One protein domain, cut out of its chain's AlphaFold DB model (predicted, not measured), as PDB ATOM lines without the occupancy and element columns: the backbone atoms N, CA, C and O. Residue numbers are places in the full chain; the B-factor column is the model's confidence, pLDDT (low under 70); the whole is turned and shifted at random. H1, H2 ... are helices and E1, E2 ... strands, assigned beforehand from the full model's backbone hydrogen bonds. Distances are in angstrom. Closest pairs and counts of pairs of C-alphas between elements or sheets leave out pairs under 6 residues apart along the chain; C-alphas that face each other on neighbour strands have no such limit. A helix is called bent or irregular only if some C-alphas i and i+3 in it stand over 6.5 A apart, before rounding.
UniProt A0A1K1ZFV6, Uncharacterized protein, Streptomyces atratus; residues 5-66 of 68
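This is residues 5 to 66 of the 68 residues of an uncharacterized protein of Streptomyces atratus (UniProt A0A1K1ZFV6). A narrow, strongly twisted sheet of three strands, E2, E1 and E3, makes the body, with helix H2 packed over it along the strand E1. At the far end from residues 5 and 66, the small helix H1 only grazes the sheet, and residues 28 to 34 stick out as a free loop that adds to the length. The printed part has 62 residues, with two named helices and three named strands in the order E1, H1, E2, H2, E3. The sheet's order is E2, E1, E3, antiparallel throughout, and the class is mixed, helices and strands. The whole is only just loose, close to compact, with a radius of gyration of the C-alphas of 13.0 A, and elongated, spanning 41 by 25 by 19 A.

Find C-alpha 5 at (203.958, 239.772, 195.178); from there strand E1, residues 5 to 14, runs 26.4 A to C-alpha 14. Next comes H1, residues 22 to 25, 4.9 A long. Look for E2 at C-alpha 39, (195.831, 218.871, 208.454); it holds residues 39 to 44 and is 16.1 A long. H2 follows at once, residues 45 to 54, 14.7 A long; it is irregular, with C-alphas 46 and 49 7.8 A apart. E3, residues 58 to 65, runs 22.0 A and ends at C-alpha 65, (205.235, 241.153, 201.432).

Begin with E1, the inner strand. E3 is its antiparallel neighbour at 148 degrees; look at N 11 and O 59, 2.8 A apart, within hydrogen-bond range. E2 is its other antiparallel neighbour, at 140 degrees, with N 12 and O 41 within hydrogen-bond range at 2.9 A. H2 is on the sheet at a height over the sheet of 8.0 A; it lies over E1 and runs along the strands, at 14 degrees to E1 on the local plane. The closest C-alphas of H2 and E1 are those of Leu 45 and Tyr 9, 4.7 A apart. E2, H2 and E3 form a split strand-helix-strand unit, two strands running the same way with E1 between them, and its crossover is right-handed. With H2 on one face of the sheet there are two layers. H1 only grazes the sheet with residues 22 to 25; the closest C-alphas of H1 and E1, those of Pro 23 and Ala 14, are 4.8 A apart. H1 and H2 are only just apart, closest 8.0 A. In H2, 4 of 6 O i to N i+4 pairs are within hydrogen-bond range; H1 is too short for such a pair.

The C-alphas farthest apart are those of Gly 33 and Val 66, 41.4 A. The printed part has no cut, and the link from H1 to E2, 13 residues, is long. The mean pLDDT of the printed part is 94.9, and no printed residue is under 70.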
ATOM      1  N   GLU A   5     204.217 241.209 195.310       85.88
ATOM      2  CA  GLU A   5     203.958 239.772 195.178       85.88
ATOM      3  C   GLU A   5     205.286 239.024 195.368       85.88
ATOM      4  O   GLU A   5     206.284 239.331 194.715       85.88
ATOM      5  N   GLY A   6     205.308 238.108 196.330       83.00
ATOM      6  CA  GLY A   6     206.464 237.316 196.730       83.00
ATOM      7  C   GLY A   6     206.291 235.846 196.352       83.00
ATOM      8  O   GLY A   6     205.908 235.506 195.236       83.00
ATOM      9  N   GLU A   7     206.597 234.939 197.280       85.69
ATOM     10  CA  GLU A   7     206.545 233.499 197.012       85.69
ATOM     11  C   GLU A   7     205.120 232.964 196.801       85.69
ATOM     12  O   GLU A   7     204.167 233.347 197.490       85.69
ATOM     13  N   HIS A   8     205.000 232.000 195.883       93.44
ATOM     14  CA  HIS A   8     203.778 231.236 195.646       93.44
ATOM     15  C   HIS A   8     203.928 229.814 196.176       93.44
ATOM     16  O   HIS A   8     204.887 229.105 195.860       93.44
ATOM     17  N   TYR A   9     202.944 229.379 196.950       96.50
ATOM     18  CA  TYR A   9     202.902 228.043 197.529       96.50
ATOM     19  C   TYR A   9     201.456 227.569 197.651       96.50
ATOM     20  O   TYR A   9     200.509 228.314 197.415       96.50
ATOM     21  N   LEU A  10     201.277 226.300 197.976       98.31
ATOM     22  CA  LEU A  10     199.971 225.672 198.073       98.31
ATOM     23  C   LEU A  10     199.525 225.624 199.521       98.31
ATOM     24  O   LEU A  10     200.311 225.277 200.392       98.31
ATOM     25  N   HIS A  11     198.253 225.899 199.751       98.31
ATOM     26  CA  HIS A  11     197.514 225.498 200.933       98.31
ATOM     27  C   HIS A  11     196.811 224.174 200.639       98.31
ATOM     28  O   HIS A  11     195.956 224.118 199.750       98.31
ATOM     29  N   VAL A  12     197.144 223.129 201.391       98.31
ATOM     30  CA  VAL A  12     196.472 221.826 201.331       98.31
ATOM     31  C   VAL A  12     195.636 221.658 202.591       98.31
ATOM     32  O   VAL A  12     196.152 221.784 203.703       98.31
ATOM     33  N   TYR A  13     194.347 221.380 202.412       98.00
ATOM     34  CA  TYR A  13     193.413 221.112 203.498       98.00
ATOM     35  C   TYR A  13     192.974 219.652 203.449       98.00
ATOM     36  O   TYR A  13     192.012 219.320 202.759       98.00
ATOM     37  N   ALA A  14     193.647 218.808 204.218       97.19
ATOM     38  CA  ALA A  14     193.294 217.406 204.356       97.19
ATOM     39  C   ALA A  14     192.245 217.251 205.463       97.19
ATOM     40  O   ALA A  14     192.551 217.439 206.646       97.19
ATOM     41  N   ASN A  15     191.001 216.946 205.086       94.25
ATOM     42  CA  ASN A  15     189.875 216.911 206.019       94.25
ATOM     43  C   ASN A  15     189.093 215.609 205.921       94.25
ATOM     44  O   ASN A  15     188.680 215.213 204.837       94.25
ATOM     45  N   TYR A  16     188.720 215.044 207.072       93.38
ATOM     46  CA  TYR A  16     187.866 213.852 207.114       93.38
ATOM     47  C   TYR A  16     186.506 214.032 206.431       93.38
ATOM     48  O   TYR A  16     185.937 213.052 205.960       93.38
ATOM     49  N   TYR A  17     185.967 215.259 206.399       93.38
ATOM     50  CA  TYR A  17     184.674 215.530 205.765       93.38
ATOM     51  C   TYR A  17     184.761 215.633 204.237       93.38
ATOM     52  O   TYR A  17     183.734 215.518 203.575       93.38
ATOM     53  N   ALA A  18     185.949 215.900 203.685       93.00
ATOM     54  CA  ALA A  18     186.163 215.921 202.243       93.00
ATOM     55  C   ALA A  18     186.421 214.493 201.749       93.00
ATOM     56  O   ALA A  18     185.721 214.004 200.869       93.00
ATOM     57  N   GLU A  19     187.355 213.798 202.401       94.00
ATOM     58  CA  GLU A  19     187.581 212.368 202.239       94.00
ATOM     59  C   GLU A  19     188.207 211.803 203.524       94.00
ATOM     60  O   GLU A  19     189.185 212.328 204.058       94.00
ATOM     61  N   ALA A  20     187.663 210.692 204.025       93.25
ATOM     62  CA  ALA A  20     188.047 210.136 205.324       93.25
ATOM     63  C   ALA A  20     189.535 209.739 205.431       93.25
ATOM     64  O   ALA A  20     190.071 209.688 206.535       93.25
ATOM     65  N   ALA A  21     190.201 209.464 204.308       94.25
ATOM     66  CA  ALA A  21     191.608 209.075 204.269       94.25
ATOM     67  C   ALA A  21     192.579 210.264 204.162       94.25
ATOM     68  O   ALA A  21     193.776 210.085 204.381       94.25
ATOM     69  N   GLU A  22     192.106 211.472 203.835       95.38
ATOM     70  CA  GLU A  22     192.988 212.609 203.543       95.38
ATOM     71  C   GLU A  22     193.927 212.981 204.697       95.38
ATOM     72  O   GLU A  22     195.123 213.135 204.442       95.38
ATOM     73  N   PRO A  23     193.469 213.127 205.960       95.94
ATOM     74  CA  PRO A  23     194.369 213.536 207.040       95.94
ATOM     75  C   PRO A  23     195.493 212.532 207.300       95.94
ATOM     76  O   PRO A  23     196.579 212.938 207.703       95.94
ATOM     77  N   ASP A  24     195.248 211.243 207.051       94.62
ATOM     78  CA  ASP A  24     196.265 210.199 207.174       94.62
ATOM     79  C   ASP A  24     197.195 210.166 205.959       94.62
ATOM     80  O   ASP A  24     198.398 210.023 206.128       94.62
ATOM     81  N   ARG A  25     196.671 210.383 204.745       95.38
ATOM     82  CA  ARG A  25     197.474 210.545 203.517       95.38
ATOM     83  C   ARG A  25     198.462 211.712 203.626       95.38
ATOM     84  O   ARG A  25     199.532 211.675 203.029       95.38
ATOM     85  N   ALA A  26     198.097 212.750 204.373       96.12
ATOM     86  CA  ALA A  26     198.873 213.974 204.528       96.12
ATOM     87  C   ALA A  26     200.098 213.852 205.458       96.12
ATOM     88  O   ALA A  26     200.928 214.762 205.484       96.12
ATOM     89  N   ILE A  27     200.219 212.771 206.234       94.06
ATOM     90  CA  ILE A  27     201.301 212.567 207.209       94.06
ATOM     91  C   ILE A  27     201.935 211.186 207.026       94.06
ATOM     92  O   ILE A  27     201.269 210.233 206.646       94.06
ATOM     93  N   ALA A  28     203.229 211.055 207.323       93.00
ATOM     94  CA  ALA A  28     203.910 209.764 207.199       93.00
ATOM     95  C   ALA A  28     203.421 208.741 208.244       93.00
ATOM     96  O   ALA A  28     203.221 207.573 207.929       93.00
ATOM     97  N   GLU A  29     203.219 209.185 209.487       94.38
ATOM     98  CA  GLU A  29     202.736 208.353 210.588       94.38
ATOM     99  C   GLU A  29     201.936 209.207 211.578       94.38
ATOM    100  O   GLU A  29     202.233 210.386 211.802       94.38
ATOM    101  N   ARG A  30     200.924 208.607 212.212       94.00
ATOM    102  CA  ARG A  30     200.235 209.225 213.347       94.00
ATOM    103  C   ARG A  30     201.158 209.260 214.558       94.00
ATOM    104  O   ARG A  30     201.716 208.244 214.956       94.00
ATOM    105  N   ARG A  31     201.231 210.406 215.233       94.50
ATOM    106  CA  ARG A  31     201.918 210.492 216.525       94.50
ATOM    107  C   ARG A  31     201.185 209.634 217.574       94.50
ATOM    108  O   ARG A  31     199.986 209.851 217.764       94.50
ATOM    109  N   PRO A  32     201.869 208.725 218.298       96.06
ATOM    110  CA  PRO A  32     201.237 207.905 219.329       96.06
ATOM    111  C   PRO A  32     200.454 208.736 220.352       96.06
ATOM    112  O   PRO A  32     200.919 209.780 220.810       96.06
ATOM    113  N   GLY A  33     199.251 208.271 220.692       96.56
ATOM    114  CA  GLY A  33     198.339 208.959 221.612       96.56
ATOM    115  C   GLY A  33     197.579 210.146 221.008       96.56
ATOM    116  O   GLY A  33     196.709 210.692 221.682       96.56
ATOM    117  N   LEU A  34     197.850 210.530 219.754       95.56
ATOM    118  CA  LEU A  34     197.120 211.588 219.057       95.56
ATOM    119  C   LEU A  34     196.316 211.030 217.885       95.56
ATOM    120  O   LEU A  34     196.767 210.177 217.121       95.56
ATOM    121  N   ARG A  35     195.117 211.583 217.711       91.94
ATOM    122  CA  ARG A  35     194.296 211.388 216.521       91.94
ATOM    123  C   ARG A  35     194.327 212.685 215.711       91.94
ATOM    124  O   ARG A  35     193.943 213.718 216.263       91.94
ATOM    125  N   PRO A  36     194.765 212.670 214.438       93.56
ATOM    126  CA  PRO A  36     194.594 213.831 213.574       93.56
ATOM    127  C   PRO A  36     193.110 214.207 213.514       93.56
ATOM    128  O   PRO A  36     192.253 213.329 213.521       93.56
ATOM    129  N   MET A  37     192.801 215.503 213.488       94.56
ATOM    130  CA  MET A  37     191.428 216.011 213.306       94.56
ATOM    131  C   MET A  37     191.252 216.699 211.946       94.56
ATOM    132  O   MET A  37     190.160 216.711 211.391       94.56
ATOM    133  N   GLN A  38     192.341 217.248 211.416       95.31
ATOM    134  CA  GLN A  38     192.537 217.780 210.068       95.31
ATOM    135  C   GLN A  38     194.040 218.061 209.911       95.31
ATOM    136  O   GLN A  38     194.752 218.126 210.920       95.31
ATOM    137  N   ALA A  39     194.516 218.282 208.688       96.56
ATOM    138  CA  ALA A  39     195.831 218.871 208.454       96.56
ATOM    139  C   ALA A  39     195.715 220.077 207.515       96.56
ATOM    140  O   ALA A  39     195.119 219.991 206.440       96.56
ATOM    141  N   PHE A  40     196.298 221.198 207.937       97.44
ATOM    142  CA  PHE A  40     196.503 222.378 207.106       97.44
ATOM    143  C   PHE A  40     197.999 222.512 206.838       97.44
ATOM    144  O   PHE A  40     198.785 222.647 207.777       97.44
ATOM    145  N   LEU A  41     198.387 222.406 205.570       97.56
ATOM    146  CA  LEU A  41     199.778 222.226 205.167       97.56
ATOM    147  C   LEU A  41     200.160 223.182 204.045       97.56
ATOM    148  O   LEU A  41     199.320 223.575 203.231       97.56
ATOM    149  N   HIS A  42     201.453 223.498 203.982       97.56
ATOM    150  CA  HIS A  42     202.047 224.185 202.846       97.56
ATOM    151  C   HIS A  42     202.809 223.205 201.954       97.56
ATOM    152  O   HIS A  42     203.516 222.331 202.455       97.56
ATOM    153  N   ALA A  43     202.717 223.387 200.640       97.44
ATOM    154  CA  ALA A  43     203.540 222.670 199.667       97.44
ATOM    155  C   ALA A  43     204.049 223.613 198.573       97.44
ATOM    156  O   ALA A  43     203.563 224.734 198.426       97.44
ATOM    157  N   LYS A  44     205.049 223.184 197.801       97.12
ATOM    158  CA  LYS A  44     205.606 224.014 196.725       97.12
ATOM    159  C   LYS A  44     204.621 224.083 195.562       97.12
ATOM    160  O   LYS A  44     203.973 223.093 195.245       97.12
ATOM    161  N   LEU A  45     204.575 225.223 194.868       97.19
ATOM    162  CA  LEU A  45     203.687 225.411 193.715       97.19
ATOM    163  C   LEU A  45     203.884 224.342 192.623       97.19
ATOM    164  O   LEU A  45     202.920 223.900 192.013       97.19
ATOM    165  N   ARG A  46     205.121 223.876 192.413       97.44
ATOM    166  CA  ARG A  46     205.437 222.843 191.409       97.44
ATOM    167  C   ARG A  46     204.726 221.501 191.635       97.44
ATOM    168  O   ARG A  46     204.624 220.723 190.697       97.44
ATOM    169  N   ASP A  47     204.252 221.243 192.853       98.06
ATOM    170  CA  ASP A  47     203.583 219.996 193.227       98.06
ATOM    171  C   ASP A  47     202.046 220.102 193.074       98.06
ATOM    172  O   ASP A  47     201.317 219.205 193.489       98.06
ATOM    173  N   GLU A  48     201.529 221.190 192.482       98.12
ATOM    174  CA  GLU A  48     200.089 221.490 192.421       98.12
ATOM    175  C   GLU A  48     199.270 220.381 191.776       98.12
ATOM    176  O   GLU A  48     198.287 219.935 192.366       98.12
ATOM    177  N   GLN A  49     199.664 219.933 190.584       98.25
ATOM    178  CA  GLN A  49     198.917 218.903 189.868       98.25
ATOM    179  C   GLN A  49     198.845 217.611 190.688       98.25
ATOM    180  O   GLN A  49     197.755 217.103 190.939       98.25
ATOM    181  N   LEU A  50     199.997 217.145 191.179       98.19
ATOM    182  CA  LEU A  50     200.097 215.944 192.004       98.19
ATOM    183  C   LEU A  50     199.195 216.032 193.241       98.19
ATOM    184  O   LEU A  50     198.492 215.082 193.577       98.19
ATOM    185  N   LEU A  51     199.197 217.172 193.930       98.06
ATOM    186  CA  LEU A  51     198.407 217.333 195.147       98.06
ATOM    187  C   LEU A  51     196.914 217.493 194.860       98.06
ATOM    188  O   LEU A  51     196.112 217.058 195.676       98.06
ATOM    189  N   ARG A  52     196.517 218.049 193.710       98.06
ATOM    190  CA  ARG A  52     195.105 218.093 193.289       98.06
ATOM    191  C   ARG A  52     194.538 216.714 192.961       98.06
ATOM    192  O   ARG A  52     193.343 216.504 193.124       98.06
ATOM    193  N   GLU A  53     195.379 215.785 192.520       97.62
ATOM    194  CA  GLU A  53     194.991 214.383 192.317       97.62
ATOM    195  C   GLU A  53     194.831 213.633 193.650       97.62
ATOM    196  O   GLU A  53     194.084 212.661 193.732       97.62
ATOM    197  N   GLN A  54     195.519 214.087 194.704       96.75
ATOM    198  CA  GLN A  54     195.565 213.420 196.008       96.75
ATOM    199  C   GLN A  54     194.700 214.069 197.089       96.75
ATOM    200  O   GLN A  54     194.445 213.429 198.103       96.75
ATOM    201  N   PHE A  55     194.290 215.325 196.933       98.06
ATOM    202  CA  PHE A  55     193.536 216.066 197.939       98.06
ATOM    203  C   PHE A  55     192.451 216.903 197.270       98.06
ATOM    204  O   PHE A  55     192.701 217.636 196.312       98.06
ATOM    205  N   ALA A  56     191.251 216.870 197.834       97.25
ATOM    206  CA  ALA A  56     190.089 217.576 197.324       97.25
ATOM    207  C   ALA A  56     190.222 219.104 197.433       97.25
ATOM    208  O   ALA A  56     189.582 219.847 196.687       97.25
ATOM    209  N   ARG A  57     191.031 219.606 198.379       97.75
ATOM    210  CA  ARG A  57     191.130 221.038 198.700       97.75
ATOM    211  C   ARG A  57     192.574 221.530 198.667       97.75
ATOM    212  O   ARG A  57     193.260 221.575 199.690       97.75
ATOM    213  N   VAL A  58     192.995 221.955 197.478       98.25
ATOM    214  CA  VAL A  58     194.309 222.558 197.217       98.25
ATOM    215  C   VAL A  58     194.128 223.950 196.613       98.25
ATOM    216  O   VAL A  58     193.457 224.112 195.586       98.25
ATOM    217  N   HIS A  59     194.731 224.959 197.242       97.94
ATOM    218  CA  HIS A  59     194.621 226.362 196.838       97.94
ATOM    219  C   HIS A  59     196.000 227.000 196.669       97.94
ATOM    220  O   HIS A  59     196.856 226.853 197.535       97.94
ATOM    221  N   VAL A  60     196.202 227.750 195.585       97.50
ATOM    222  CA  VAL A  60     197.419 228.547 195.392       97.50
ATOM    223  C   VAL A  60     197.333 229.801 196.260       97.50
ATOM    224  O   VAL A  60     196.423 230.613 196.098       97.50
ATOM    225  N   CYS A  61     198.282 229.959 197.176       95.12
ATOM    226  CA  CYS A  61     198.495 231.176 197.942       95.12
ATOM    227  C   CYS A  61     199.553 232.034 197.245       95.12
ATOM    228  O   CYS A  61     200.650 231.561 196.938       95.12
ATOM    229  N   ARG A  62     199.217 233.304 197.015       92.50
ATOM    230  CA  ARG A  62     200.149 234.332 196.548       92.50
ATOM    231  C   ARG A  62     200.493 235.196 197.744       92.50
ATOM    232  O   ARG A  62     199.629 235.919 198.247       92.50
ATOM    233  N   ARG A  63     201.708 235.056 198.266       88.81
ATOM    234  CA  ARG A  63     202.130 235.821 199.435       88.81
ATOM    235  C   ARG A  63     202.518 237.220 198.991       88.81
ATOM    236  O   ARG A  63     203.351 237.374 198.114       88.81
ATOM    237  N   PHE A  64     201.961 238.226 199.646       88.56
ATOM    238  CA  PHE A  64     202.320 239.621 199.429       88.56
ATOM    239  C   PHE A  64     203.144 240.109 200.623       88.56
ATOM    240  O   PHE A  64     202.721 239.946 201.770       88.56
ATOM    241  N   THR A  65     204.327 240.667 200.381       86.75
ATOM    242  CA  THR A  65     205.235 241.153 201.432       86.75
ATOM    243  C   THR A  65     205.597 242.613 201.214       86.75
ATOM    244  O   THR A  65     205.715 243.075 200.082       86.75
ATOM    245  N   VAL A  66     205.779 243.347 202.309       85.62
ATOM    246  CA  VAL A  66     206.459 244.648 202.298       85.62
ATOM    247  C   VAL A  66     207.907 244.378 202.684       85.62
ATOM    248  O   VAL A  66     208.143 243.739 203.709       85.62
TER     249      VAL A  66